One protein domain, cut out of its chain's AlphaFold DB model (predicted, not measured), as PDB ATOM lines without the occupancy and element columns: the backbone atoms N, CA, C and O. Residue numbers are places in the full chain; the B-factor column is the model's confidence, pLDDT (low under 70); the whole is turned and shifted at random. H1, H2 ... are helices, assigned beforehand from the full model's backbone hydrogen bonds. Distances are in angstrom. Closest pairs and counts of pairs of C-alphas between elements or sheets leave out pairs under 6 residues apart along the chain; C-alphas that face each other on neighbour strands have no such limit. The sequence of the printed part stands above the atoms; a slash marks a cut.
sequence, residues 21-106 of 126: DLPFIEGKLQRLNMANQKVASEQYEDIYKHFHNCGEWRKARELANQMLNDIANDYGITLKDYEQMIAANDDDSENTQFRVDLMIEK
ATOM      1  N   ASP A  21     147.448 169.130 197.510       96.06
ATOM      2  CA  ASP A  21     146.523 168.044 197.183       96.06
ATOM      3  C   ASP A  21     147.127 166.657 197.416       96.06
ATOM      4  O   ASP A  21     146.397 165.671 197.417       96.06
ATOM      5  N   LEU A  22     148.437 166.564 197.674       96.31
ATOM      6  CA  LEU A  22     149.123 165.285 197.853       96.31
ATOM      7  C   LEU A  22     148.444 164.361 198.888       96.31
ATOM      8  O   LEU A  22     148.131 163.235 198.513       96.31
ATOM      9  N   PRO A  23     148.103 164.803 200.118       95.62
ATOM     10  CA  PRO A  23     147.458 163.918 201.093       95.62
ATOM     11  C   PRO A  23     146.075 163.435 200.640       95.62
ATOM     12  O   PRO A  23     145.669 162.311 200.935       95.62
ATOM     13  N   PHE A  24     145.343 164.278 199.902       96.12
ATOM     14  CA  PHE A  24     144.061 163.891 199.321       96.12
ATOM     15  C   PHE A  24     144.263 162.800 198.267       96.12
ATOM     16  O   PHE A  24     143.589 161.773 198.314       96.12
ATOM     17  N   ILE A  25     145.214 163.000 197.352       97.31
ATOM     18  CA  ILE A  25     145.537 162.051 196.285       97.31
ATOM     19  C   ILE A  25     145.972 160.709 196.878       97.31
ATOM     20  O   ILE A  25     145.435 159.667 196.501       97.31
ATOM     21  N   GLU A  26     146.884 160.730 197.847       95.88
ATOM     22  CA  GLU A  26     147.387 159.527 198.509       95.88
ATOM     23  C   GLU A  26     146.262 158.734 199.180       95.88
ATOM     24  O   GLU A  26     146.128 157.532 198.933       95.88
ATOM     25  N   GLY A  27     145.389 159.404 199.938       94.00
ATOM     26  CA  GLY A  27     144.259 158.752 200.603       94.00
ATOM     27  C   GLY A  27     143.251 158.124 199.632       94.00
ATOM     28  O   GLY A  27     142.617 157.118 199.957       94.00
ATOM     29  N   LYS A  28     143.100 158.670 198.417       96.19
ATOM     30  CA  LYS A  28     142.266 158.051 197.371       96.19
ATOM     31  C   LYS A  28     142.960 156.860 196.717       96.19
ATOM     32  O   LYS A  28     142.340 155.807 196.578       96.19
ATOM     33  N   LEU A  29     144.234 156.996 196.355       95.94
ATOM     34  CA  LEU A  29     144.994 155.940 195.677       95.94
ATOM     35  C   LEU A  29     145.223 154.715 196.566       95.94
ATOM     36  O   LEU A  29     145.174 153.589 196.078       95.94
ATOM     37  N   GLN A  30     145.403 154.905 197.872       94.12
ATOM     38  CA  GLN A  30     145.548 153.810 198.838       94.12
ATOM     39  C   GLN A  30     144.350 152.851 198.878       94.12
ATOM     40  O   GLN A  30     144.509 151.675 199.201       94.12
ATOM     41  N   ARG A  31     143.157 153.337 198.525       94.19
ATOM     42  CA  ARG A  31     141.922 152.541 198.469       94.19
ATOM     43  C   ARG A  31     141.743 151.781 197.155       94.19
ATOM     44  O   ARG A  31     140.754 151.062 196.996       94.19
ATOM     45  N   LEU A  32     142.650 151.975 196.203       93.94
ATOM     46  CA  LEU A  32     142.627 151.364 194.884       93.94
ATOM     47  C   LEU A  32     143.674 150.252 194.790       93.94
ATOM     48  O   LEU A  32     144.734 150.304 195.419       93.94
ATOM     49  N   ASN A  33     143.389 149.262 193.944       92.44
ATOM     50  CA  ASN A  33     144.397 148.294 193.526       92.44
ATOM     51  C   ASN A  33     145.407 148.932 192.561       92.44
ATOM     52  O   ASN A  33     145.152 149.988 191.976       92.44
ATOM     53  N   MET A  34     146.534 148.259 192.342       92.69
ATOM     54  CA  MET A  34     147.627 148.764 191.504       92.69
ATOM     55  C   MET A  34     147.180 149.173 190.085       92.69
ATOM     56  O   MET A  34     147.590 150.219 189.582       92.69
ATOM     57  N   ALA A  35     146.321 148.379 189.439       91.94
ATOM     58  CA  ALA A  35     145.843 148.667 188.085       91.94
ATOM     59  C   ALA A  35     144.975 149.936 188.033       91.94
ATOM     60  O   ALA A  35     145.157 150.775 187.152       91.94
ATOM     61  N   ASN A  36     144.072 150.101 189.000       93.94
ATOM     62  CA  ASN A  36     143.206 151.271 189.093       93.94
ATOM     63  C   ASN A  36     143.990 152.517 189.523       93.94
ATOM     64  O   ASN A  36     143.696 153.597 189.026       93.94
ATOM     65  N   GLN A  37     145.007 152.378 190.386       96.19
ATOM     66  CA  GLN A  37     145.912 153.481 190.727       96.19
ATOM     67  C   GLN A  37     146.593 154.041 189.476       96.19
ATOM     68  O   GLN A  37     146.621 155.252 189.297       96.19
ATOM     69  N   LYS A  38     147.098 153.171 188.590       96.56
ATOM     70  CA  LYS A  38     147.737 153.604 187.340       96.56
ATOM     71  C   LYS A  38     146.792 154.458 186.491       96.56
ATOM     72  O   LYS A  38     147.139 155.581 186.142       96.56
ATOM     73  N   VAL A  39     145.596 153.938 186.210       96.62
ATOM     74  CA  VAL A  39     144.592 154.636 185.390       96.62
ATOM     75  C   VAL A  39     144.166 155.951 186.043       96.62
ATOM     76  O   VAL A  39     144.107 156.976 185.371       96.62
ATOM     77  N   ALA A  40     143.904 155.935 187.352       97.06
ATOM     78  CA  ALA A  40     143.489 157.121 188.093       97.06
ATOM     79  C   ALA A  40     144.558 158.221 188.056       97.06
ATOM     80  O   ALA A  40     144.237 159.383 187.822       97.06
ATOM     81  N   SER A  41     145.826 157.855 188.246       97.50
ATOM     82  CA  SER A  41     146.946 158.797 188.238       97.50
ATOM     83  C   SER A  41     147.216 159.378 186.850       97.50
ATOM     84  O   SER A  41     147.448 160.580 186.736       97.50
ATOM     85  N   GLU A  42     147.129 158.568 185.792       97.50
ATOM     86  CA  GLU A  42     147.253 159.043 184.406       97.50
ATOM     87  C   GLU A  42     146.130 160.034 184.055       97.50
ATOM     88  O   GLU A  42     146.403 161.150 183.616       97.50
ATOM     89  N   GLN A  43     144.871 159.686 184.348       97.50
ATOM     90  CA  GLN A  43     143.734 160.577 184.091       97.50
ATOM     91  C   GLN A  43     143.793 161.860 184.925       97.50
ATOM     92  O   GLN A  43     143.411 162.930 184.446       97.50
ATOM     93  N   TYR A  44     144.277 161.772 186.167       98.19
ATOM     94  CA  TYR A  44     144.455 162.939 187.023       98.19
ATOM     95  C   TYR A  44     145.426 163.924 186.381       98.19
ATOM     96  O   TYR A  44     145.119 165.111 186.268       98.19
ATOM     97  N   GLU A  45     146.582 163.428 185.930       96.00
ATOM     98  CA  GLU A  45     147.582 164.252 185.261       96.00
ATOM     99  C   GLU A  45     147.046 164.896 183.986       96.00
ATOM    100  O   GLU A  45     147.329 166.071 183.753       96.00
ATOM    101  N   ASP A  46     146.293 164.158 183.173       97.25
ATOM    102  CA  ASP A  46     145.752 164.669 181.913       97.25
ATOM    103  C   ASP A  46     144.782 165.831 182.152       97.25
ATOM    104  O   ASP A  46     144.929 166.899 181.547       97.25
ATOM    105  N   ILE A  47     143.848 165.670 183.096       97.12
ATOM    106  CA  ILE A  47     142.907 166.730 183.483       97.12
ATOM    107  C   ILE A  47     143.668 167.919 184.066       97.12
ATOM    108  O   ILE A  47     143.460 169.059 183.642       97.12
ATOM    109  N   TYR A  48     144.572 167.664 185.016       97.00
ATOM    110  CA  TYR A  48     145.315 168.726 185.679       97.00
ATOM    111  C   TYR A  48     146.128 169.532 184.661       97.00
ATOM    112  O   TYR A  48     145.977 170.749 184.585       97.00
ATOM    113  N   LYS A  49     146.934 168.871 183.821       96.88
ATOM    114  CA  LYS A  49     147.757 169.530 182.795       96.88
ATOM    115  C   LYS A  49     146.920 170.297 181.785       96.88
ATOM    116  O   LYS A  49     147.317 171.399 181.423       96.88
ATOM    117  N   HIS A  50     145.798 169.741 181.329       96.94
ATOM    118  CA  HIS A  50     144.947 170.398 180.341       96.94
ATOM    119  C   HIS A  50     144.490 171.777 180.832       96.94
ATOM    120  O   HIS A  50     144.823 172.796 180.229       96.94
ATOM    121  N   PHE A  51     143.806 171.821 181.976       96.69
ATOM    122  CA  PHE A  51     143.278 173.072 182.520       96.69
ATOM    123  C   PHE A  51     144.377 173.993 183.052       96.69
ATOM    124  O   PHE A  51     144.261 175.212 182.938       96.69
ATOM    125  N   HIS A  52     145.468 173.428 183.578       94.88
ATOM    126  CA  HIS A  52     146.656 174.185 183.959       94.88
ATOM    127  C   HIS A  52     147.215 174.923 182.731       94.88
ATOM    128  O   HIS A  52     147.337 176.142 182.737       94.88
ATOM    129  N   ASN A  53     147.442 174.238 181.612       95.94
ATOM    130  CA  ASN A  53     147.981 174.865 180.401       95.94
ATOM    131  C   ASN A  53     147.032 175.897 179.765       95.94
ATOM    132  O   ASN A  53     147.497 176.801 179.074       95.94
ATOM    133  N   CYS A  54     145.725 175.817 180.032       96.62
ATOM    134  CA  CYS A  54     144.742 176.832 179.644       96.62
ATOM    135  C   CYS A  54     144.683 178.050 180.592       96.62
ATOM    136  O   CYS A  54     143.885 178.956 180.366       96.62
ATOM    137  N   GLY A  55     145.488 178.086 181.659       96.00
ATOM    138  CA  GLY A  55     145.449 179.135 182.685       96.00
ATOM    139  C   GLY A  55     144.287 179.002 183.676       96.00
ATOM    140  O   GLY A  55     144.093 179.864 184.534       96.00
ATOM    141  N   GLU A  56     143.520 177.914 183.604       95.75
ATOM    142  CA  GLU A  56     142.371 177.636 184.464       95.75
ATOM    143  C   GLU A  56     142.787 176.838 185.717       95.75
ATOM    144  O   GLU A  56     142.250 175.770 186.016       95.75
ATOM    145  N   TRP A  57     143.749 177.361 186.486       92.75
ATOM    146  CA  TRP A  57     144.409 176.648 187.597       92.75
ATOM    147  C   TRP A  57     143.442 176.072 188.638       92.75
ATOM    148  O   TRP A  57     143.640 174.977 189.162       92.75
ATOM    149  N   ARG A  58     142.377 176.820 188.946       93.31
ATOM    150  CA  ARG A  58     141.367 176.400 189.919       93.31
ATOM    151  C   ARG A  58     140.561 175.205 189.410       93.31
ATOM    152  O   ARG A  58     140.381 174.245 190.153       93.31
ATOM    153  N   LYS A  59     140.142 175.238 188.141       95.75
ATOM    154  CA  LYS A  59     139.419 174.130 187.508       95.75
ATOM    155  C   LYS A  59     140.301 172.895 187.363       95.75
ATOM    156  O   LYS A  59     139.812 171.798 187.598       95.75
ATOM    157  N   ALA A  60     141.592 173.066 187.058       95.69
ATOM    158  CA  ALA A  60     142.553 171.962 187.010       95.69
ATOM    159  C   ALA A  60     142.532 171.144 188.303       95.69
ATOM    160  O   ALA A  60     142.397 169.925 188.273       95.69
ATOM    161  N   ARG A  61     142.590 171.843 189.441       95.50
ATOM    162  CA  ARG A  61     142.502 171.242 190.769       95.50
ATOM    163  C   ARG A  61     141.141 170.604 191.036       95.50
ATOM    164  O   ARG A  61     141.075 169.445 191.431       95.50
ATOM    165  N   GLU A  62     140.064 171.367 190.859       96.44
ATOM    166  CA  GLU A  62     138.708 170.924 191.201       96.44
ATOM    167  C   GLU A  62     138.306 169.679 190.400       96.44
ATOM    168  O   GLU A  62     137.885 168.686 190.991       96.44
ATOM    169  N   LEU A  63     138.519 169.686 189.082       97.19
ATOM    170  CA  LEU A  63     138.116 168.590 188.201       97.19
ATOM    171  C   LEU A  63     138.999 167.350 188.357       97.19
ATOM    172  O   LEU A  63     138.474 166.238 188.363       97.19
ATOM    173  N   ALA A  64     140.316 167.511 188.528       97.44
ATOM    174  CA  ALA A  64     141.204 166.368 188.744       97.44
ATOM    175  C   ALA A  64     140.899 165.673 190.084       97.44
ATOM    176  O   ALA A  64     140.791 164.446 190.142       97.44
ATOM    177  N   ASN A  65     140.677 166.449 191.155       97.31
ATOM    178  CA  ASN A  65     140.328 165.901 192.468       97.31
ATOM    179  C   ASN A  65     138.930 165.264 192.478       97.31
ATOM    180  O   ASN A  65     138.747 164.220 193.108       97.31
ATOM    181  N   GLN A  66     137.958 165.866 191.782       98.00
ATOM    182  CA  GLN A  66     136.622 165.291 191.627       98.00
ATOM    183  C   GLN A  66     136.688 163.942 190.905       98.00
ATOM    184  O   GLN A  66     136.214 162.945 191.439       98.00
ATOM    185  N   MET A  67     137.362 163.887 189.754       97.75
ATOM    186  CA  MET A  67     137.528 162.651 188.990       97.75
ATOM    187  C   MET A  67     138.192 161.545 189.827       97.75
ATOM    188  O   MET A  67     137.686 160.423 189.880       97.75
ATOM    189  N   LEU A  68     139.276 161.852 190.552       97.75
ATOM    190  CA  LEU A  68     139.951 160.858 191.393       97.75
ATOM    191  C   LEU A  68     139.058 160.357 192.538       97.75
ATOM    192  O   LEU A  68     139.101 159.178 192.893       97.75
ATOM    193  N   ASN A  69     138.243 161.239 193.123       97.19
ATOM    194  CA  ASN A  69     137.267 160.847 194.132       97.19
ATOM    195  C   ASN A  69     136.234 159.866 193.569       97.19
ATOM    196  O   ASN A  69     135.931 158.874 194.233       97.19
ATOM    197  N   ASP A  70     135.731 160.131 192.368       95.69
ATOM    198  CA  ASP A  70     134.723 159.298 191.717       95.69
ATOM    199  C   ASP A  70     135.304 157.912 191.397       95.69
ATOM    200  O   ASP A  70     134.739 156.901 191.814       95.69
ATOM    201  N   ILE A  71     136.518 157.843 190.834       94.75
ATOM    202  CA  ILE A  71     137.210 156.561 190.608       94.75
ATOM    203  C   ILE A  71     137.411 155.786 191.915       94.75
ATOM    204  O   ILE A  71     137.180 154.576 191.966       94.75
ATOM    205  N   ALA A  72     137.846 156.456 192.984       94.44
ATOM    206  CA  ALA A  72     138.071 155.804 194.271       94.44
ATOM    207  C   ALA A  72     136.781 155.246 194.892       94.44
ATOM    208  O   ALA A  72     136.845 154.269 195.644       94.44
ATOM    209  N   ASN A  73     135.627 155.856 194.618       92.75
ATOM    210  CA  ASN A  73     134.333 155.386 195.110       92.75
ATOM    211  C   ASN A  73     133.754 154.261 194.244       92.75
ATOM    212  O   ASN A  73     133.190 153.320 194.799       92.75
ATOM    213  N   ASP A  74     133.945 154.319 192.927       91.31
ATOM    214  CA  ASP A  74     133.400 153.327 191.995       91.31
ATOM    215  C   ASP A  74     134.227 152.036 191.949       91.31
ATOM    216  O   ASP A  74     133.683 150.935 191.819       91.31
ATOM    217  N   TYR A  75     135.554 152.159 192.051       91.19
ATOM    218  CA  TYR A  75     136.493 151.061 191.797       91.19
ATOM    219  C   TYR A  75     137.398 150.717 192.983       91.19
ATOM    220  O   TYR A  75     138.214 149.794 192.879       91.19
ATOM    221  N   GLY A  76     137.288 151.460 194.083       91.94
ATOM    222  CA  GLY A  76     138.025 151.217 195.318       91.94
ATOM    223  C   GLY A  76     137.181 150.562 196.401       91.94
ATOM    224  O   GLY A  76     135.993 150.296 196.231       91.94
ATOM    225  N   ILE A  77     137.812 150.321 197.546       91.56
ATOM    226  CA  ILE A  77     137.081 150.006 198.777       91.56
ATOM    227  C   ILE A  77     136.597 151.289 199.459       91.56
ATOM    228  O   ILE A  77     137.108 152.380 199.186       91.56
ATOM    229  N   THR A  78     135.622 151.170 200.361       89.94
ATOM    230  CA  THR A  78     135.135 152.328 201.119       89.94
ATOM    231  C   THR A  78     136.202 152.834 202.093       89.94
ATOM    232  O   THR A  78     137.077 152.082 202.523       89.94
ATOM    233  N   LEU A  79     136.131 154.119 202.465       88.25
ATOM    234  CA  LEU A  79     137.056 154.694 203.451       88.25
ATOM    235  C   LEU A  79     136.984 153.943 204.788       88.25
ATOM    236  O   LEU A  79     138.014 153.602 205.353       88.25
ATOM    237  N   LYS A  80     135.767 153.619 205.234       88.81
ATOM    238  CA  LYS A  80     135.533 152.892 206.482       88.81
ATOM    239  C   LYS A  80     136.185 151.509 206.468       88.81
ATOM    240  O   LYS A  80     136.828 151.135 207.443       88.81
ATOM    241  N   ASP A  81     136.037 150.760 205.374       87.31
ATOM    242  CA  ASP A  81     136.657 149.434 205.257       87.31
ATOM    243  C   ASP A  81     138.186 149.541 205.265       87.31
ATOM    244  O   ASP A  81     138.864 148.706 205.861       87.31
ATOM    245  N   TYR A  82     138.732 150.581 204.631       86.69
ATOM    246  CA  TYR A  82     140.168 150.832 204.614       86.69
ATOM    247  C   TYR A  82     140.716 151.172 206.007       86.69
ATOM    248  O   TYR A  82     141.681 150.557 206.454       86.69
ATOM    249  N   GLU A  83     140.065 152.087 206.729       87.31
ATOM    250  CA  GLU A  83     140.437 152.463 208.099       87.31
ATOM    251  C   GLU A  83     140.373 151.264 209.055       87.31
ATOM    252  O   GLU A  83     141.278 151.067 209.864       87.31
ATOM    253  N   GLN A  84     139.349 150.415 208.922       86.25
ATOM    254  CA  GLN A  84     139.238 149.175 209.695       86.25
ATOM    255  C   GLN A  84     140.369 148.189 209.390       86.25
ATOM    256  O   GLN A  84     140.824 147.487 210.292       86.25
ATOM    257  N   MET A  85     140.837 148.117 208.140       84.56
ATOM    258  CA  MET A  85     141.976 147.269 207.782       84.56
ATOM    259  C   MET A  85     143.283 147.780 208.374       84.56
ATOM    260  O   MET A  85     144.062 146.958 208.853       84.56
ATOM    261  N   ILE A  86     143.511 149.095 208.357       82.56
ATOM    262  CA  ILE A  86     144.704 149.698 208.964       82.56
ATOM    263  C   ILE A  86     144.686 149.471 210.477       82.56
ATOM    264  O   ILE A  86     145.635 148.921 211.019       82.56
ATOM    265  N   ALA A  87     143.581 149.805 211.147       80.88
ATOM    266  CA  ALA A  87     143.462 149.664 212.600       80.88
ATOM    267  C   ALA A  87     143.585 148.209 213.090       80.88
ATOM    268  O   ALA A  87     143.909 147.971 214.248       80.88
ATOM    269  N   ALA A  88     143.301 147.227 212.229       75.75
ATOM    270  CA  ALA A  88     143.427 145.811 212.560       75.75
ATOM    271  C   ALA A  88     144.840 145.239 212.340       75.75
ATOM    272  O   ALA A  88     145.083 144.106 212.752       75.75
ATOM    273  N   ASN A  89     145.746 145.950 211.656       65.69
ATOM    274  CA  ASN A  89     147.074 145.441 211.301       65.69
ATOM    275  C   ASN A  89     148.126 146.536 211.523       65.69
ATOM    276  O   ASN A  89     148.441 147.296 210.613       65.69
ATOM    277  N   ASP A  90     148.673 146.578 212.734       58.03
ATOM    278  CA  ASP A  90     149.492 147.674 213.267       58.03
ATOM    279  C   ASP A  90     150.839 147.972 212.564       58.03
ATOM    280  O   ASP A  90     151.529 148.865 213.037       58.03
ATOM    281  N   ASP A  91     151.253 147.310 211.468       55.34
ATOM    282  CA  ASP A  91     152.476 147.756 210.747       55.34
ATOM    283  C   ASP A  91     152.765 147.139 209.357       55.34
ATOM    284  O   ASP A  91     153.804 147.409 208.756       55.34
ATOM    285  N   ASP A  92     151.884 146.305 208.789       69.00
ATOM    286  CA  ASP A  92     152.202 145.589 207.541       69.00
ATOM    287  C   ASP A  92     151.495 146.194 206.315       69.00
ATOM    288  O   ASP A  92     150.376 145.833 205.915       69.00
ATOM    289  N   SER A  93     152.162 147.186 205.721       64.44
ATOM    290  CA  SER A  93     151.657 147.916 204.554       64.44
ATOM    291  C   SER A  93     151.512 147.047 203.291       64.44
ATOM    292  O   SER A  93     150.650 147.343 202.449       64.44
ATOM    293  N   GLU A  94     152.291 145.962 203.165       66.25
ATOM    294  CA  GLU A  94     152.167 144.992 202.067       66.25
ATOM    295  C   GLU A  94     150.907 144.145 202.244       66.25
ATOM    296  O   GLU A  94     150.098 144.011 201.317       66.25
ATOM    297  N   ASN A  95     150.668 143.665 203.466       75.62
ATOM    298  CA  ASN A  95     149.464 142.911 203.812       75.62
ATOM    299  C   ASN A  95     148.188 143.745 203.600       75.62
ATOM    300  O   ASN A  95     147.186 143.265 203.061       75.62
ATOM    301  N   THR A  96     148.244 145.040 203.922       77.50
ATOM    302  CA  THR A  96     147.127 145.968 203.692       77.50
ATOM    303  C   THR A  96     146.760 146.058 202.207       77.50
ATOM    304  O   THR A  96     145.579 145.987 201.862       77.50
ATOM    305  N   GLN A  97     147.745 146.151 201.306       81.75
ATOM    306  CA  GLN A  97     147.465 146.230 199.869       81.75
ATOM    307  C   GLN A  97     146.843 144.942 199.323       81.75
ATOM    308  O   GLN A  97     145.865 145.000 198.578       81.75
ATOM    309  N   PHE A  98     147.366 143.781 199.716       82.50
ATOM    310  CA  PHE A  98     146.808 142.495 199.302       82.50
ATOM    311  C   PHE A  98     145.318 142.368 199.674       82.50
ATOM    312  O   PHE A  98     144.503 141.858 198.900       82.50
ATOM    313  N   ARG A  99     144.928 142.885 200.845       82.94
ATOM    314  CA  ARG A  99     143.532 142.872 201.312       82.94
ATOM    315  C   ARG A  99     142.637 143.830 200.528       82.94
ATOM    316  O   ARG A  99     141.501 143.457 200.226       82.94
ATOM    317  N   VAL A 100     143.144 145.011 200.164       85.12
ATOM    318  CA  VAL A 100     142.453 145.943 199.253       85.12
ATOM    319  C   VAL A 100     142.155 145.245 197.926       85.12
ATOM    320  O   VAL A 100     141.001 145.215 197.492       85.12
ATOM    321  N   ASP A 101     143.158 144.602 197.330       86.38
ATOM    322  CA  ASP A 101     143.012 143.890 196.059       86.38
ATOM    323  C   ASP A 101     141.978 142.756 196.166       86.38
ATOM    324  O   ASP A 101     141.084 142.635 195.321       86.38
ATOM    325  N   LEU A 102     142.028 141.970 197.247       86.94
ATOM    326  CA  LEU A 102     141.076 140.887 197.505       86.94
ATOM    327  C   LEU A 102     139.632 141.395 197.638       86.94
ATOM    328  O   LEU A 102     138.704 140.762 197.128       86.94
ATOM    329  N   MET A 103     139.422 142.513 198.333       86.88
ATOM    330  CA  MET A 103     138.096 143.103 198.537       86.88
ATOM    331  C   MET A 103     137.526 143.676 197.242       86.88
ATOM    332  O   MET A 103     136.360 143.427 196.934       86.88
ATOM    333  N   ILE A 104     138.354 144.347 196.438       88.06
ATOM    334  CA  ILE A 104     137.959 144.826 195.109       88.06
ATOM    335  C   ILE A 104     137.573 143.645 194.208       88.06
ATOM    336  O   ILE A 104     136.537 143.684 193.543       88.06
ATOM    337  N   GLU A 105     138.342 142.554 194.208       88.38
ATOM    338  CA  GLU A 105     138.001 141.365 193.418       88.38
ATOM    339  C   GLU A 105     136.715 140.677 193.900       88.38
ATOM    340  O   GLU A 105     135.898 140.239 193.080       88.38
ATOM    341  N   LYS A 106     136.469 140.623 195.216       86.19
ATOM    342  CA  LYS A 106     135.187 140.150 195.768       86.19
ATOM    343  C   LYS A 106     134.022 141.034 195.318       86.19
ATOM    344  O   LYS A 106     133.007 140.497 194.870       86.19
TER     345      LYS A 106
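Overview. This is residues 21 to 106 of the 126 residues of an uncharacterized protein of Vibrio parahaemolyticus 901128 (UniProt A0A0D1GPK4). A long helical hairpin, H2 and H3, makes most of the length of a rod; the short H1 packs on H3 near the open end of that hairpin, where H2 begins and H3 ends. Past the same end sits a smaller helical hairpin, H4 and H5, with H5 set steeply to H3 and residues 89 to 94, of which 93 and 94 belong to H5, sticking out. The printed part has 86 residues with five named helices, H1 to H5 in order, and no named strand: the class is all helix. It is only just compact, close to loose, with a radius of gyration of the C-alphas of 14.2 A, and it spans 45 by 22 by 18 A.

Arrangement. Begin at H1, residues 22 to 29, and compare it with H3, residues 57 to 75: they touch, at a shallow tilt of 27 degrees, the same way. Their closest C-alphas are those of Lys 28 and Ala 72, 5.7 A apart, and H3 touches H1 with residues 65 to 72 alone. H2, residues 34 to 53, is close to H1 but not clearly touching; look at the closest C-alphas, those of Leu 29 and Gln 37, 5.6 A apart. H2 and H3 form a helical hairpin and touch, with 23 pairs of C-alphas within 8 A, at a shallow tilt of 18 degrees, opposite ways; their closest C-alphas, of Tyr 48 and Ala 60, are 4.5 A apart. Next come H4, residues 79 to 87, and H5, residues 93 to 106, a second helical hairpin. They touch at a steep tilt of 38 degrees, only just past shallow, opposite ways; the closest C-alphas are those of Met 85 and Thr 96, 6.7 A apart, and H5 touches H4 with residues 96 to 100 alone. H3 and H5 are close but not clearly touching: the closest C-alphas, of Tyr 75 and Ile 104, are 7.2 A apart. H3 and H4 are apart, and H2 and H5 are only just apart, with their closest C-alphas at 8.1 A. In H1, H2, H3, H4 and H5 every O i to N i+4 pair is within hydrogen-bond range.

Along the chain. Find C-alpha 22 at (149.123, 165.285, 197.853); from there H1 runs 10.4 A to C-alpha 29. H2 runs 28.4 A from Met 34 to Asn 53, and H3 runs 27.1 A from C-alpha 57 at (144.409, 176.648, 187.597) to Tyr 75. H4 covers 12.2 A from Leu 79 to Ala 87. H5 covers 20.2 A from Ser 93 to C-alpha 106 at (135.187, 140.150, 195.768).

Size, cuts and confidence. The two C-alphas farthest apart are those of Cys 54 and Ala 88, at 45.2 A. The printed part has no cut, and the four links between helices are tight. The mean pLDDT of the printed part is 90.4; look for values under 70 at residues 89 to 94, the stretch that stands free.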